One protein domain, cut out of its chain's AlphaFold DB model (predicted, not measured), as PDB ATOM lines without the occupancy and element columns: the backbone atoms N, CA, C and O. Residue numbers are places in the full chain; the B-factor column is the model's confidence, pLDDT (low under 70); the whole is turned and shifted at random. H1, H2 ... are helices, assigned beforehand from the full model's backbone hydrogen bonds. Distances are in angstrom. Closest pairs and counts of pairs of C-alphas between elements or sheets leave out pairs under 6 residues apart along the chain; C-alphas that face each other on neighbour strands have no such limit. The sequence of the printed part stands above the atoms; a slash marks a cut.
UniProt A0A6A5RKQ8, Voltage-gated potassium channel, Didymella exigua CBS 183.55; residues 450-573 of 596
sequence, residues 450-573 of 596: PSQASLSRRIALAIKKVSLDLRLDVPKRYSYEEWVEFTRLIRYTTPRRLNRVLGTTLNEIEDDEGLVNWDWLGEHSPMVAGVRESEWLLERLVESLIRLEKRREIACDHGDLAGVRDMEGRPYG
ATOM      1  N   PRO A 450     190.475 131.183 179.610       63.50
ATOM      2  CA  PRO A 450     190.387 129.806 179.137       63.50
ATOM      3  C   PRO A 450     190.085 128.843 180.294       63.50
ATOM      4  O   PRO A 450     190.610 129.003 181.398       63.50
ATOM      5  N   SER A 451     189.260 127.819 180.043       68.12
ATOM      6  CA  SER A 451     188.956 126.781 181.038       68.12
ATOM      7  C   SER A 451     190.223 126.016 181.428       68.12
ATOM      8  O   SER A 451     191.111 125.814 180.591       68.12
ATOM      9  N   GLN A 452     190.327 125.551 182.677       67.38
ATOM     10  CA  GLN A 452     191.538 124.854 183.127       67.38
ATOM     11  C   GLN A 452     191.831 123.586 182.318       67.38
ATOM     12  O   GLN A 452     192.987 123.359 181.972       67.38
ATOM     13  N   ALA A 453     190.803 122.824 181.935       70.06
ATOM     14  CA  ALA A 453     190.949 121.674 181.042       70.06
ATOM     15  C   ALA A 453     191.541 122.047 179.666       70.06
ATOM     16  O   ALA A 453     192.345 121.306 179.099       70.06
ATOM     17  N   SER A 454     191.186 123.217 179.121       76.56
ATOM     18  CA  SER A 454     191.769 123.694 177.860       76.56
ATOM     19  C   SER A 454     193.223 124.150 178.033       76.56
ATOM     20  O   SER A 454     194.057 123.898 177.161       76.56
ATOM     21  N   LEU A 455     193.555 124.762 179.175       78.81
ATOM     22  CA  LEU A 455     194.907 125.209 179.501       78.81
ATOM     23  C   LEU A 455     195.853 124.023 179.736       78.81
ATOM     24  O   LEU A 455     196.944 124.003 179.168       78.81
ATOM     25  N   SER A 456     195.429 123.014 180.504       80.38
ATOM     26  CA  SER A 456     196.211 121.793 180.738       80.38
ATOM     27  C   SER A 456     196.456 121.032 179.433       80.38
ATOM     28  O   SER A 456     197.592 120.637 179.158       80.38
ATOM     29  N   ARG A 457     195.441 120.934 178.559       82.00
ATOM     30  CA  ARG A 457     195.584 120.370 177.208       82.00
ATOM     31  C   ARG A 457     196.623 121.132 176.379       82.00
ATOM     32  O   ARG A 457     197.498 120.505 175.783       82.00
ATOM     33  N   ARG A 458     196.572 122.469 176.352       83.25
ATOM     34  CA  ARG A 458     197.538 123.308 175.612       83.25
ATOM     35  C   ARG A 458     198.965 123.164 176.151       83.25
ATOM     36  O   ARG A 458     199.895 123.039 175.358       83.25
ATOM     37  N   ILE A 459     199.146 123.114 177.474       86.00
ATOM     38  CA  ILE A 459     200.461 122.892 178.097       86.00
ATOM     39  C   ILE A 459     200.994 121.494 177.759       86.00
ATOM     40  O   ILE A 459     202.148 121.368 177.359       86.00
ATOM     41  N   ALA A 460     200.165 120.450 177.838       85.25
ATOM     42  CA  ALA A 460     200.570 119.087 177.490       85.25
ATOM     43  C   ALA A 460     200.991 118.961 176.012       85.25
ATOM     44  O   ALA A 460     202.002 118.326 175.696       85.25
ATOM     45  N   LEU A 461     200.267 119.615 175.096       88.44
ATOM     46  CA  LEU A 461     200.639 119.678 173.679       88.44
ATOM     47  C   LEU A 461     201.937 120.470 173.456       88.44
ATOM     48  O   LEU A 461     202.780 120.045 172.662       88.44
ATOM     49  N   ALA A 462     202.142 121.571 174.185       87.75
ATOM     50  CA  ALA A 462     203.385 122.338 174.152       87.75
ATOM     51  C   ALA A 462     204.579 121.512 174.661       87.75
ATOM     52  O   ALA A 462     205.619 121.480 174.004       87.75
ATOM     53  N   ILE A 463     204.415 120.770 175.762       90.19
ATOM     54  CA  ILE A 463     205.417 119.831 176.290       90.19
ATOM     55  C   ILE A 463     205.769 118.786 175.229       90.19
ATOM     56  O   ILE A 463     206.948 118.570 174.948       90.19
ATOM     57  N   LYS A 464     204.765 118.188 174.575       89.06
ATOM     58  CA  LYS A 464     204.983 117.237 173.477       89.06
ATOM     59  C   LYS A 464     205.797 117.868 172.343       89.06
ATOM     60  O   LYS A 464     206.804 117.285 171.943       89.06
ATOM     61  N   LYS A 465     205.427 119.064 171.865       89.69
ATOM     62  CA  LYS A 465     206.159 119.798 170.810       89.69
ATOM     63  C   LYS A 465     207.620 120.049 171.206       89.69
ATOM     64  O   LYS A 465     208.528 119.677 170.469       89.69
ATOM     65  N   VAL A 466     207.852 120.612 172.391       90.62
ATOM     66  CA  VAL A 466     209.199 120.940 172.885       90.62
ATOM     67  C   VAL A 466     210.042 119.676 173.117       90.62
ATOM     68  O   VAL A 466     211.234 119.660 172.811       90.62
ATOM     69  N   SER A 467     209.426 118.579 173.571       90.06
ATOM     70  CA  SER A 467     210.099 117.281 173.737       90.06
ATOM     71  C   SER A 467     210.581 116.677 172.414       90.06
ATOM     72  O   SER A 467     211.627 116.027 172.377       90.06
ATOM     73  N   LEU A 468     209.853 116.912 171.314       89.38
ATOM     74  CA  LEU A 468     210.281 116.506 169.976       89.38
ATOM     75  C   LEU A 468     211.422 117.399 169.480       89.38
ATOM     76  O   LEU A 468     212.410 116.891 168.955       89.38
ATOM     77  N   ASP A 469     211.329 118.708 169.726       89.75
ATOM     78  CA  ASP A 469     212.373 119.675 169.371       89.75
ATOM     79  C   ASP A 469     213.712 119.401 170.097       89.75
ATOM     80  O   ASP A 469     214.779 119.732 169.580       89.75
ATOM     81  N   LEU A 470     213.683 118.766 171.276       88.62
ATOM     82  CA  LEU A 470     214.879 118.336 172.019       88.62
ATOM     83  C   LEU A 470     215.676 117.217 171.335       88.62
ATOM     84  O   LEU A 470     216.875 117.098 171.586       88.62
ATOM     85  N   ARG A 471     215.034 116.415 170.479       89.62
ATOM     86  CA  ARG A 471     215.667 115.280 169.784       89.62
ATOM     87  C   ARG A 471     216.432 115.688 168.523       89.62
ATOM     88  O   ARG A 471     217.035 114.831 167.885       89.62
ATOM     89  N   LEU A 472     216.395 116.964 168.143       88.31
ATOM     90  CA  LEU A 472     217.082 117.469 166.957       88.31
ATOM     91  C   LEU A 472     218.601 117.567 167.185       88.31
ATOM     92  O   LEU A 472     219.048 118.085 168.210       88.31
ATOM     93  N   ASP A 473     219.391 117.157 166.183       79.12
ATOM     94  CA  ASP A 473     220.863 117.262 166.201       79.12
ATOM     95  C   ASP A 473     221.341 118.714 166.330       79.12
ATOM     96  O   ASP A 473     222.337 119.019 166.993       79.12
ATOM     97  N   VAL A 474     220.609 119.636 165.699       84.12
ATOM     98  CA  VAL A 474     220.824 121.074 165.837       84.12
ATOM     99  C   VAL A 474     219.766 121.621 166.792       84.12
ATOM    100  O   VAL A 474     218.576 121.521 166.487       84.12
ATOM    101  N   PRO A 475     220.159 122.245 167.918       85.12
ATOM    102  CA  PRO A 475     219.200 122.766 168.879       85.12
ATOM    103  C   PRO A 475     218.329 123.842 168.227       85.12
ATOM    104  O   PRO A 475     218.843 124.821 167.666       85.12
ATOM    105  N   LYS A 476     217.009 123.655 168.317       87.94
ATOM    106  CA  LYS A 476     216.027 124.598 167.787       87.94
ATOM    107  C   LYS A 476     216.148 125.953 168.482       87.94
ATOM    108  O   LYS A 476     216.388 126.042 169.685       87.94
ATOM    109  N   ARG A 477     215.990 127.012 167.692       87.69
ATOM    110  CA  ARG A 477     215.931 128.399 168.155       87.69
ATOM    111  C   ARG A 477     214.544 128.923 167.860       87.69
ATOM    112  O   ARG A 477     214.216 129.092 166.689       87.69
ATOM    113  N   TYR A 478     213.764 129.151 168.905       88.00
ATOM    114  CA  TYR A 478     212.386 129.602 168.757       88.00
ATOM    115  C   TYR A 478     212.347 131.069 168.328       88.00
ATOM    116  O   TYR A 478     213.230 131.864 168.698       88.00
ATOM    117  N   SER A 479     211.337 131.416 167.529       87.31
ATOM    118  CA  SER A 479     211.064 132.810 167.175       87.31
ATOM    119  C   SER A 479     210.536 133.582 168.389       87.31
ATOM    120  O   SER A 479     210.189 132.987 169.412       87.31
ATOM    121  N   TYR A 480     210.500 134.915 168.309       85.62
ATOM    122  CA  TYR A 480     209.929 135.719 169.393       85.62
ATOM    123  C   TYR A 480     208.456 135.356 169.622       85.62
ATOM    124  O   TYR A 480     208.017 135.241 170.759       85.62
ATOM    125  N   GLU A 481     207.721 135.114 168.541       83.38
ATOM    126  CA  GLU A 481     206.301 134.780 168.551       83.38
ATOM    127  C   GLU A 481     206.048 133.439 169.265       83.38
ATOM    128  O   GLU A 481     205.244 133.385 170.193       83.38
ATOM    129  N   GLU A 482     206.823 132.393 168.948       84.50
ATOM    130  CA  GLU A 482     206.763 131.108 169.666       84.50
ATOM    131  C   GLU A 482     207.127 131.269 171.156       84.50
ATOM    132  O   GLU A 482     206.483 130.699 172.036       84.50
ATOM    133  N   TRP A 483     208.143 132.082 171.467       85.19
ATOM    134  CA  TRP A 483     208.506 132.401 172.852       85.19
ATOM    135  C   TRP A 483     207.366 133.103 173.602       85.19
ATOM    136  O   TRP A 483     207.129 132.815 174.779       85.19
ATOM    137  N   VAL A 484     206.639 134.007 172.947       81.50
ATOM    138  CA  VAL A 484     205.481 134.690 173.535       81.50
ATOM    139  C   VAL A 484     204.358 133.698 173.841       81.50
ATOM    140  O   VAL A 484     203.784 133.771 174.925       81.50
ATOM    141  N   GLU A 485     204.083 132.727 172.968       80.38
ATOM    142  CA  GLU A 485     203.086 131.677 173.235       80.38
ATOM    143  C   GLU A 485     203.440 130.846 174.476       80.38
ATOM    144  O   GLU A 485     202.621 130.700 175.390       80.38
ATOM    145  N   PHE A 486     204.677 130.347 174.562       84.50
ATOM    146  CA  PHE A 486     205.102 129.547 175.711       84.50
ATOM    147  C   PHE A 486     205.087 130.356 177.010       84.50
ATOM    148  O   PHE A 486     204.596 129.890 178.038       84.50
ATOM    149  N   THR A 487     205.581 131.594 176.973       78.00
ATOM    150  CA  THR A 487     205.583 132.467 178.156       78.00
ATOM    151  C   THR A 487     204.179 132.884 178.570       78.00
ATOM    152  O   THR A 487     203.929 133.065 179.761       78.00
ATOM    153  N   ARG A 488     203.241 132.991 177.625       77.38
ATOM    154  CA  ARG A 488     201.821 133.223 177.900       77.38
ATOM    155  C   ARG A 488     201.197 132.033 178.626       77.38
ATOM    156  O   ARG A 488     200.557 132.259 179.651       77.38
ATOM    157  N   LEU A 489     201.458 130.793 178.195       78.06
ATOM    158  CA  LEU A 489     201.019 129.582 178.911       78.06
ATOM    159  C   LEU A 489     201.566 129.536 180.348       78.06
ATOM    160  O   LEU A 489     200.799 129.361 181.292       78.06
ATOM    161  N   ILE A 490     202.863 129.807 180.526       76.44
ATOM    162  CA  ILE A 490     203.523 129.847 181.845       76.44
ATOM    163  C   ILE A 490     202.968 130.988 182.726       76.44
ATOM    164  O   ILE A 490     202.798 130.848 183.938       76.44
ATOM    165  N   ARG A 491     202.651 132.147 182.137       71.31
ATOM    166  CA  ARG A 491     202.057 133.291 182.855       71.31
ATOM    167  C   ARG A 491     200.617 133.027 183.292       71.31
ATOM    168  O   ARG A 491     200.192 133.579 184.307       71.31
ATOM    169  N   TYR A 492     199.860 132.208 182.563       69.62
ATOM    170  CA  TYR A 492     198.483 131.873 182.941       69.62
ATOM    171  C   TYR A 492     198.390 130.970 184.164       69.62
ATOM    172  O   TYR A 492     197.473 131.133 184.964       69.62
ATOM    173  N   THR A 493     199.379 130.109 184.383       67.12
ATOM    174  CA  THR A 493     199.451 129.254 185.576       67.12
ATOM    175  C   THR A 493     199.929 130.002 186.829       67.12
ATOM    176  O   THR A 493     200.123 129.390 187.876       67.12
ATOM    177  N   THR A 494     200.137 131.326 186.755       64.19
ATOM    178  CA  THR A 494     200.618 132.135 187.888       64.19
ATOM    179  C   THR A 494     199.507 132.358 188.935       64.19
ATOM    180  O   THR A 494     198.411 132.803 188.567       64.19
ATOM    181  N   PRO A 495     199.799 132.178 190.244       56.38
ATOM    182  CA  PRO A 495     198.853 132.295 191.359       56.38
ATOM    183  C   PRO A 495     197.899 133.488 191.288       56.38
ATOM    184  O   PRO A 495     196.686 133.332 191.372       56.38
ATOM    185  N   ARG A 496     198.442 134.693 191.076       55.72
ATOM    186  CA  ARG A 496     197.695 135.958 191.135       55.72
ATOM    187  C   ARG A 496     196.622 136.106 190.059       55.72
ATOM    188  O   ARG A 496     195.572 136.690 190.320       55.72
ATOM    189  N   ARG A 497     196.887 135.641 188.832       52.62
ATOM    190  CA  ARG A 497     195.910 135.738 187.732       52.62
ATOM    191  C   ARG A 497     194.842 134.670 187.869       52.62
ATOM    192  O   ARG A 497     193.670 134.982 187.707       52.62
ATOM    193  N   LEU A 498     195.253 133.459 188.221       52.75
ATOM    194  CA  LEU A 498     194.352 132.331 188.378       52.75
ATOM    195  C   LEU A 498     193.409 132.534 189.583       52.75
ATOM    196  O   LEU A 498     192.208 132.366 189.430       52.75
ATOM    197  N   ASN A 499     193.905 133.039 190.723       54.00
ATOM    198  CA  ASN A 499     193.087 133.391 191.901       54.00
ATOM    199  C   ASN A 499     192.037 134.476 191.599       54.00
ATOM    200  O   ASN A 499     190.910 134.408 192.076       54.00
ATOM    201  N   ARG A 500     192.382 135.481 190.777       53.59
ATOM    202  CA  ARG A 500     191.427 136.518 190.347       53.59
ATOM    203  C   ARG A 500     190.320 135.949 189.454       53.59
ATOM    204  O   ARG A 500     189.210 136.463 189.488       53.59
ATOM    205  N   VAL A 501     190.645 134.946 188.641       48.91
ATOM    206  CA  VAL A 501     189.715 134.298 187.706       48.91
ATOM    207  C   VAL A 501     188.818 133.283 188.420       48.91
ATOM    208  O   VAL A 501     187.632 133.232 188.127       48.91
ATOM    209  N   LEU A 502     189.357 132.515 189.372       49.12
ATOM    210  CA  LEU A 502     188.640 131.458 190.099       49.12
ATOM    211  C   LEU A 502     188.008 131.910 191.427       49.12
ATOM    212  O   LEU A 502     187.386 131.104 192.104       49.12
ATOM    213  N   GLY A 503     188.169 133.174 191.831       50.31
ATOM    214  CA  GLY A 503     187.544 133.711 193.048       50.31
ATOM    215  C   GLY A 503     188.096 133.157 194.371       50.31
ATOM    216  O   GLY A 503     187.560 133.472 195.432       50.31
ATOM    217  N   THR A 504     189.174 132.372 194.341       49.81
ATOM    218  CA  THR A 504     189.781 131.757 195.525       49.81
ATOM    219  C   THR A 504     190.785 132.706 196.192       49.81
ATOM    220  O   THR A 504     191.750 133.175 195.584       49.81
ATOM    221  N   THR A 505     190.571 133.011 197.476       44.59
ATOM    222  CA  THR A 505     191.438 133.880 198.295       44.59
ATOM    223  C   THR A 505     192.534 133.072 198.996       44.59
ATOM    224  O   THR A 505     192.634 133.042 200.215       44.59
ATOM    225  N   LEU A 506     193.383 132.392 198.222       48.84
ATOM    226  CA  LEU A 506     194.575 131.732 198.767       48.84
ATOM    227  C   LEU A 506     195.760 132.708 198.719       48.84
ATOM    228  O   LEU A 506     196.351 132.918 197.659       48.84
ATOM    229  N   ASN A 507     196.060 133.319 199.870       46.34
ATOM    230  CA  ASN A 507     197.020 134.418 200.045       46.34
ATOM    231  C   ASN A 507     198.444 134.001 200.483       46.34
ATOM    232  O   ASN A 507     199.234 134.878 200.807       46.34
ATOM    233  N   GLU A 508     198.822 132.719 200.502       44.38
ATOM    234  CA  GLU A 508     200.027 132.299 201.259       44.38
ATOM    235  C   GLU A 508     201.222 131.754 200.457       44.38
ATOM    236  O   GLU A 508     202.110 131.132 201.026       44.38
ATOM    237  N   ILE A 509     201.336 132.018 199.150       42.72
ATOM    238  CA  ILE A 509     202.592 131.728 198.423       42.72
ATOM    239  C   ILE A 509     202.898 132.890 197.475       42.72
ATOM    240  O   ILE A 509     202.741 132.765 196.261       42.72
ATOM    241  N   GLU A 510     203.231 134.064 198.022       44.94
ATOM    242  CA  GLU A 510     203.497 135.259 197.202       44.94
ATOM    243  C   GLU A 510     204.972 135.645 197.035       44.94
ATOM    244  O   GLU A 510     205.241 136.411 196.112       44.94
ATOM    245  N   ASP A 511     205.936 135.087 197.778       37.44
ATOM    246  CA  ASP A 511     207.245 135.762 197.868       37.44
ATOM    247  C   ASP A 511     208.487 135.050 197.290       37.44
ATOM    248  O   ASP A 511     209.512 135.711 197.157       37.44
ATOM    249  N   ASP A 512     208.422 133.799 196.809       40.50
ATOM    250  CA  ASP A 512     209.645 133.093 196.350       40.50
ATOM    251  C   ASP A 512     209.759 132.802 194.838       40.50
ATOM    252  O   ASP A 512     210.786 132.310 194.369       40.50
ATOM    253  N   GLU A 513     208.769 133.148 194.011       46.12
ATOM    254  CA  GLU A 513     208.819 132.841 192.572       46.12
ATOM    255  C   GLU A 513     209.146 134.073 191.710       46.12
ATOM    256  O   GLU A 513     208.306 134.594 190.972       46.12
ATOM    257  N   GLY A 514     210.418 134.486 191.696       44.78
ATOM    258  CA  GLY A 514     210.990 135.441 190.723       44.78
ATOM    259  C   GLY A 514     210.984 134.955 189.257       44.78
ATOM    260  O   GLY A 514     211.731 135.457 188.420       44.78
ATOM    261  N   LEU A 515     210.155 133.961 188.936       48.84
ATOM    262  CA  LEU A 515     210.225 133.129 187.739       48.84
ATOM    263  C   LEU A 515     209.708 133.775 186.449       48.84
ATOM    264  O   LEU A 515     209.928 133.198 185.394       48.84
ATOM    265  N   VAL A 516     208.965 134.889 186.494       53.34
ATOM    266  CA  VAL A 516     208.053 135.252 185.377       53.34
ATOM    267  C   VAL A 516     208.271 136.658 184.791       53.34
ATOM    268  O   VAL A 516     207.802 136.967 183.686       53.34
ATOM    269  N   ASN A 517     209.041 137.503 185.473       55.97
ATOM    270  CA  ASN A 517     209.390 138.845 185.007       55.97
ATOM    271  C   ASN A 517     210.895 138.937 184.761       55.97
ATOM    272  O   ASN A 517     211.626 139.535 185.547       55.97
ATOM    273  N   TRP A 518     211.355 138.337 183.666       69.50
ATOM    274  CA  TRP A 518     212.710 138.560 183.176       69.50
ATOM    275  C   TRP A 518     212.710 139.596 182.052       69.50
ATOM    276  O   TRP A 518     211.788 139.671 181.239       69.50
ATOM    277  N   ASP A 519     213.778 140.382 181.999       73.69
ATOM    278  CA  ASP A 519     214.136 141.142 180.807       73.69
ATOM    279  C   ASP A 519     214.968 140.238 179.889       73.69
ATOM    280  O   ASP A 519     215.852 139.523 180.363       73.69
ATOM    281  N   TRP A 520     214.731 140.276 178.577       80.56
ATOM    282  CA  TRP A 520     215.479 139.478 177.598       80.56
ATOM    283  C   TRP A 520     216.982 139.757 177.628       80.56
ATOM    284  O   TRP A 520     217.782 138.855 177.365       80.56
ATOM    285  N   LEU A 521     217.359 140.987 177.982       78.69
ATOM    286  CA  LEU A 521     218.745 141.417 178.150       78.69
ATOM    287  C   LEU A 521     219.253 141.271 179.599       78.69
ATOM    288  O   LEU A 521     220.442 141.468 179.840       78.69
ATOM    289  N   GLY A 522     218.384 140.925 180.553       71.88
ATOM    290  CA  GLY A 522     218.704 140.829 181.978       71.88
ATOM    291  C   GLY A 522     219.529 139.595 182.357       71.88
ATOM    292  O   GLY A 522     219.785 138.703 181.546       71.88
ATOM    293  N   GLU A 523     219.961 139.531 183.620       73.69
ATOM    294  CA  GLU A 523     220.784 138.418 184.123       73.69
ATOM    295  C   GLU A 523     220.005 137.104 184.241       73.69
ATOM    296  O   GLU A 523     220.548 136.050 183.926       73.69
ATOM    297  N   HIS A 524     218.716 137.181 184.578       72.00
ATOM    298  CA  HIS A 524     217.805 136.037 184.705       72.00
ATOM    299  C   HIS A 524     217.139 135.633 183.378       72.00
ATOM    300  O   HIS A 524     216.127 134.937 183.368       72.00
ATOM    301  N   SER A 525     217.674 136.101 182.246       80.25
ATOM    302  CA  SER A 525     217.123 135.793 180.928       80.25
ATOM    303  C   SER A 525     217.361 134.321 180.559       80.25
ATOM    304  O   SER A 525     218.491 133.835 180.695       80.25
ATOM    305  N   PRO A 526     216.368 133.620 179.981       80.75
ATOM    306  CA  PRO A 526     216.551 132.264 179.452       80.75
ATOM    307  C   PRO A 526     217.661 132.203 178.393       80.75
ATOM    308  O   PRO A 526     218.359 131.204 178.258       80.75
ATOM    309  N   MET A 527     217.894 133.308 177.677       80.00
ATOM    310  CA  MET A 527     218.952 133.424 176.669       80.00
ATOM    311  C   MET A 527     220.370 133.551 177.254       80.00
ATOM    312  O   MET A 527     221.346 133.529 176.497       80.00
ATOM    313  N   VAL A 528     220.491 133.719 178.571       78.50
ATOM    314  CA  VAL A 528     221.756 133.881 179.308       78.50
ATOM    315  C   VAL A 528     222.081 132.637 180.135       78.50
ATOM    316  O   VAL A 528     223.257 132.366 180.356       78.50
ATOM    317  N   ALA A 529     221.067 131.861 180.530       72.12
ATOM    318  CA  ALA A 529     221.182 130.717 181.438       72.12
ATOM    319  C   ALA A 529     222.140 129.598 180.970       72.12
ATOM    320  O   ALA A 529     222.492 128.730 181.758       72.12
ATOM    321  N   GLY A 530     222.573 129.598 179.703       74.12
ATOM    322  CA  GLY A 530     223.530 128.622 179.159       74.12
ATOM    323  C   GLY A 530     222.924 127.263 178.787       74.12
ATOM    324  O   GLY A 530     223.605 126.445 178.173       74.12
ATOM    325  N   VAL A 531     221.644 127.057 179.096       82.88
ATOM    326  CA  VAL A 531     220.850 125.856 178.799       82.88
ATOM    327  C   VAL A 531     220.249 125.942 177.386       82.88
ATOM    328  O   VAL A 531     220.117 127.034 176.819       82.88
ATOM    329  N   ARG A 532     219.896 124.804 176.770       86.38
ATOM    330  CA  ARG A 532     219.173 124.806 175.484       86.38
ATOM    331  C   ARG A 532     217.797 125.451 175.670       86.38
ATOM    332  O   ARG A 532     217.144 125.241 176.682       86.38
ATOM    333  N   GLU A 533     217.320 126.196 174.673       89.12
ATOM    334  CA  GLU A 533     216.013 126.872 174.762       89.12
ATOM    335  C   GLU A 533     214.863 125.885 174.973       89.12
ATOM    336  O   GLU A 533     213.979 126.137 175.782       89.12
ATOM    337  N   SER A 534     214.898 124.747 174.280       89.88
ATOM    338  CA  SER A 534     213.890 123.695 174.413       89.88
ATOM    339  C   SER A 534     213.954 122.983 175.767       89.88
ATOM    340  O   SER A 534     212.921 122.654 176.330       89.88
ATOM    341  N   GLU A 535     215.145 122.793 176.329       89.56
ATOM    342  CA  GLU A 535     215.331 122.215 177.667       89.56
ATOM    343  C   GLU A 535     214.801 123.164 178.744       89.56
ATOM    344  O   GLU A 535     213.974 122.775 179.565       89.56
ATOM    345  N   TRP A 536     215.171 124.443 178.649       87.88
ATOM    346  CA  TRP A 536     214.674 125.488 179.537       87.88
ATOM    347  C   TRP A 536     213.143 125.600 179.482       87.88
ATOM    348  O   TRP A 536     212.481 125.668 180.517       87.88
ATOM    349  N   LEU A 537     212.563 125.590 178.276       89.19
ATOM    350  CA  LEU A 537     211.113 125.639 178.089       89.19
ATOM    351  C   LEU A 537     210.419 124.393 178.637       89.19
ATOM    352  O   LEU A 537     209.368 124.523 179.258       89.19
ATOM    353  N   LEU A 538     210.990 123.204 178.430       89.56
ATOM    354  CA  LEU A 538     210.413 121.957 178.920       89.56
ATOM    355  C   LEU A 538     210.305 121.964 180.447       89.56
ATOM    356  O   LEU A 538     209.228 121.685 180.968       89.56
ATOM    357  N   GLU A 539     211.379 122.332 181.149       86.62
ATOM    358  CA  GLU A 539     211.371 122.433 182.613       86.62
ATOM    359  C   GLU A 539     210.263 123.365 183.104       86.62
ATOM    360  O   GLU A 539     209.475 122.995 183.975       86.62
ATOM    361  N   ARG A 540     210.154 124.560 182.507       84.88
ATOM    362  CA  ARG A 540     209.154 125.552 182.927       84.88
ATOM    363  C   ARG A 540     207.729 125.141 182.578       84.88
ATOM    364  O   ARG A 540     206.817 125.414 183.355       84.88
ATOM    365  N   LEU A 541     207.514 124.486 181.439       87.12
ATOM    366  CA  LEU A 541     206.193 123.988 181.056       87.12
ATOM    367  C   LEU A 541     205.751 122.826 181.954       87.12
ATOM    368  O   LEU A 541     204.602 122.805 182.391       87.12
ATOM    369  N   VAL A 542     206.650 121.900 182.293       87.12
ATOM    370  CA  VAL A 542     206.361 120.815 183.244       87.12
ATOM    371  C   VAL A 542     206.046 121.383 184.625       87.12
ATOM    372  O   VAL A 542     205.042 121.013 185.228       87.12
ATOM    373  N   GLU A 543     206.838 122.346 185.096       84.56
ATOM    374  CA  GLU A 543     206.581 123.048 186.353       84.56
ATOM    375  C   GLU A 543     205.215 123.757 186.336       84.56
ATOM    376  O   GLU A 543     204.452 123.661 187.297       84.56
ATOM    377  N   SER A 544     204.858 124.403 185.220       82.38
ATOM    378  CA  SER A 544     203.551 125.048 185.049       82.38
ATOM    379  C   SER A 544     202.384 124.053 185.103       82.38
ATOM    380  O   SER A 544     201.359 124.350 185.717       82.38
ATOM    381  N   LEU A 545     202.555 122.851 184.535       85.38
ATOM    382  CA  LEU A 545     201.558 121.780 184.580       85.38
ATOM    383  C   LEU A 545     201.388 121.236 186.003       85.38
ATOM    384  O   LEU A 545     200.264 121.104 186.477       85.38
ATOM    385  N   ILE A 546     202.497 120.989 186.709       82.69
ATOM    386  CA  ILE A 546     202.488 120.524 188.105       82.69
ATOM    387  C   ILE A 546     201.764 121.532 189.005       82.69
ATOM    388  O   ILE A 546     200.974 121.141 189.863       82.69
ATOM    389  N   ARG A 547     201.991 122.837 188.808       76.81
ATOM    390  CA  ARG A 547     201.292 123.887 189.571       76.81
ATOM    391  C   ARG A 547     199.787 123.891 189.325       76.81
ATOM    392  O   ARG A 547     199.033 124.162 190.259       76.81
ATOM    393  N   LEU A 548     199.365 123.632 188.088       76.62
ATOM    394  CA  LEU A 548     197.955 123.564 187.717       76.62
ATOM    395  C   LEU A 548     197.280 122.365 188.400       76.62
ATOM    396  O   LEU A 548     196.276 122.553 189.084       76.62
ATOM    397  N   GLU A 549     197.880 121.174 188.320       78.75
ATOM    398  CA  GLU A 549     197.346 119.959 188.960       78.75
ATOM    399  C   GLU A 549     197.326 120.061 190.491       78.75
ATOM    400  O   GLU A 549     196.289 119.836 191.110       78.75
ATOM    401  N   LYS A 550     198.417 120.521 191.118       74.62
ATOM    402  CA  LYS A 550     198.479 120.702 192.581       74.62
ATOM    403  C   LYS A 550     197.376 121.631 193.101       74.62
ATOM    404  O   LYS A 550     196.883 121.469 194.212       74.62
ATOM    405  N   ARG A 551     196.977 122.632 192.311       66.56
ATOM    406  CA  ARG A 551     195.876 123.540 192.669       66.56
ATOM    407  C   ARG A 551     194.502 122.917 192.470       66.56
ATOM    408  O   ARG A 551     193.613 123.208 193.267       66.56
ATOM    409  N   ARG A 552     194.331 122.071 191.451       68.12
ATOM    410  CA  ARG A 552     193.120 121.259 191.281       68.12
ATOM    411  C   ARG A 552     192.918 120.342 192.489       68.12
ATOM    412  O   ARG A 552     191.815 120.293 193.020       68.12
ATOM    413  N   GLU A 553     193.985 119.698 192.963       69.56
ATOM    414  CA  GLU A 553     193.967 118.877 194.183       69.56
ATOM    415  C   GLU A 553     193.540 119.696 195.413       69.56
ATOM    416  O   GLU A 553     192.598 119.315 196.101       69.56
ATOM    417  N   ILE A 554     194.132 120.879 195.630       67.81
ATOM    418  CA  ILE A 554     193.769 121.771 196.751       67.81
ATOM    419  C   ILE A 554     192.292 122.205 196.698       67.81
ATOM    420  O   ILE A 554     191.632 122.293 197.733       67.81
ATOM    421  N   ALA A 555     191.751 122.488 195.511       63.91
ATOM    422  CA  ALA A 555     190.342 122.860 195.362       63.91
ATOM    423  C   ALA A 555     189.387 121.689 195.656       63.91
ATOM    424  O   ALA A 555     188.337 121.893 196.270       63.91
ATOM    425  N   CYS A 556     189.768 120.465 195.269       63.88
ATOM    426  CA  CYS A 556     189.057 119.245 195.649       63.88
ATOM    427  C   CYS A 556     189.078 119.029 197.171       63.88
ATOM    428  O   CYS A 556     188.031 118.749 197.755       63.88
ATOM    429  N   ASP A 557     190.233 119.216 197.816       63.00
ATOM    430  CA  ASP A 557     190.408 119.032 199.264       63.00
ATOM    431  C   ASP A 557     189.613 120.052 200.096       63.00
ATOM    432  O   ASP A 557     189.112 119.727 201.175       63.00
ATOM    433  N   HIS A 558     189.431 121.275 199.589       64.69
ATOM    434  CA  HIS A 558     188.610 122.307 200.233       64.69
ATOM    435  C   HIS A 558     187.095 122.159 199.999       64.69
ATOM    436  O   HIS A 558     186.324 122.968 200.516       64.69
ATOM    437  N   GLY A 559     186.645 121.134 199.265       56.47
ATOM    438  CA  GLY A 559     185.221 120.883 199.018       56.47
ATOM    439  C   GLY A 559     184.551 121.888 198.072       56.47
ATOM    440  O   GLY A 559     183.320 121.954 198.024       56.47
ATOM    441  N   ASP A 560     185.330 122.657 197.303       61.84
ATOM    442  CA  ASP A 560     184.833 123.631 196.325       61.84
ATOM    443  C   ASP A 560     184.406 122.930 195.021       61.84
ATOM    444  O   ASP A 560     185.035 123.027 193.965       61.84
ATOM    445  N   LEU A 561     183.312 122.165 195.107       56.50
ATOM    446  CA  LEU A 561     182.737 121.395 193.994       56.50
ATOM    447  C   LEU A 561     182.300 122.280 192.812       56.50
ATOM    448  O   LEU A 561     182.219 121.792 191.683       56.50
ATOM    449  N   ALA A 562     182.013 123.562 193.063       55.50
ATOM    450  CA  ALA A 562     181.697 124.542 192.030       55.50
ATOM    451  C   ALA A 562     182.964 124.941 191.258       55.50
ATOM    452  O   ALA A 562     182.981 124.838 190.033       55.50
ATOM    453  N   GLY A 563     184.055 125.264 191.966       58.38
ATOM    454  CA  GLY A 563     185.354 125.545 191.355       58.38
ATOM    455  C   GLY A 563     185.915 124.364 190.556       58.38
ATOM    456  O   GLY A 563     186.427 124.551 189.455       58.38
ATOM    457  N   VAL A 564     185.765 123.129 191.048       59.31
ATOM    458  CA  VAL A 564     186.196 121.912 190.326       59.31
ATOM    459  C   VAL A 564     185.375 121.680 189.049       59.31
ATOM    460  O   VAL A 564     185.941 121.331 188.012       59.31
ATOM    461  N   ARG A 565     184.058 121.929 189.074       58.94
ATOM    462  CA  ARG A 565     183.193 121.824 187.882       58.94
ATOM    463  C   ARG A 565     183.500 122.881 186.823       58.94
ATOM    464  O   ARG A 565     183.524 122.545 185.637       58.94
ATOM    465  N   ASP A 566     183.785 124.113 187.241       59.19
ATOM    466  CA  ASP A 566     184.221 125.187 186.342       59.19
ATOM    467  C   ASP A 566     185.600 124.887 185.729       59.19
ATOM    468  O   ASP A 566     185.844 125.167 184.552       59.19
ATOM    469  N   MET A 567     186.495 124.234 186.481       58.31
ATOM    470  CA  MET A 567     187.792 123.771 185.969       58.31
ATOM    471  C   MET A 567     187.661 122.678 184.894       58.31
ATOM    472  O   MET A 567     188.436 122.676 183.933       58.31
ATOM    473  N   GLU A 568     186.665 121.795 185.014       58.88
ATOM    474  CA  GLU A 568     186.348 120.750 184.027       58.88
ATOM    475  C   GLU A 568     185.604 121.273 182.785       58.88
ATOM    476  O   GLU A 568     185.456 120.539 181.809       58.88
ATOM    477  N   GLY A 569     185.149 122.533 182.785       55.22
ATOM    478  CA  GLY A 569     184.430 123.127 181.655       55.22
ATOM    479  C   GLY A 569     183.058 122.496 181.392       55.22
ATOM    480  O   GLY A 569     182.581 122.527 180.256       55.22
ATOM    481  N   ARG A 570     182.418 121.903 182.411       50.56
ATOM    482  CA  ARG A 570     181.073 121.332 182.258       50.56
ATOM    483  C   ARG A 570     180.019 122.447 182.291       50.56
ATOM    484  O   ARG A 570     179.998 123.215 183.251       50.56
ATOM    485  N   PRO A 571     179.114 122.542 181.299       43.59
ATOM    486  CA  PRO A 571     178.059 123.548 181.313       43.59
ATOM    487  C   PRO A 571     177.086 123.315 182.477       43.59
ATOM    488  O   PRO A 571     176.781 122.174 182.839       43.59
ATOM    489  N   TYR A 572     176.562 124.408 183.039       39.31
ATOM    490  CA  TYR A 572     175.471 124.376 184.013       39.31
ATOM    491  C   TYR A 572     174.258 123.661 183.399       39.31
ATOM    492  O   TYR A 572     173.527 124.247 182.603       39.31
ATOM    493  N   GLY A 573     174.051 122.388 183.757       43.38
ATOM    494  CA  GLY A 573     172.829 121.657 183.408       43.38
ATOM    495  C   GLY A 573     172.947 120.207 182.935       43.38
ATOM    496  O   GLY A 573     171.916 119.674 182.544       43.38
TER     497      GLY A 573
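This is residues 450 to 573 of the 596 residues of the protein "Voltage-gated potassium channel" of Didymella exigua CBS 183.55 (UniProt A0A6A5RKQ8). H1, H2 and the long H4 pack together as a three-helix bundle; H5 folds back at the end of H4. The short H3 follows H2, and the long stretch 503 to 532, with no named element, runs from it back to the start of H4. The printed part has 124 residues with five named helices, H1 to H5 in order, and no named strand: all helix. It is only just compact, close to loose, with a radius of gyration of the C-alphas of 16.1 A, and elongated, spanning 50 by 31 by 22 A.

H1, residues 452 to 469, and H2, residues 480 to 492, form a helical hairpin at a steep tilt of 41 degrees; their closest C-alphas, Ile 459 and Leu 489, are 6.8 A apart. H3, residues 495 to 502, is near H4, residues 533 to 557. H4 touches H1 at a shallow tilt of 25 degrees, opposite ways, closest at the C-alphas of Val 466 and Ser 534, 5.7 A. H4 touches H2 with residues 537 to 544 alone, closest at the C-alphas of Ser 544 and Ile 490, 5.8 A. H4 forms a helical hairpin with H5, residues 561 to 567, closest at the C-alphas of Ala 555 and Val 564, 6.6 A. H1 and H3 are apart. In H1 to H5 every O i to N i+4 pair is within hydrogen-bond range.

H1 is 25.5 A long from C-alpha 452 at (191.538, 124.854, 183.127), H2 18.1 A, and H4 36.3 A. H5 ends at C-alpha 567, (187.792, 123.771, 185.969).

The C-alphas farthest apart, Gly 530 and Gly 573, are 51.4 A apart. The printed part has no cut. The link from H3 to H4 is long. Confidence is under 70 in residues 450 to 452, 492 to 518 and 551 to 573.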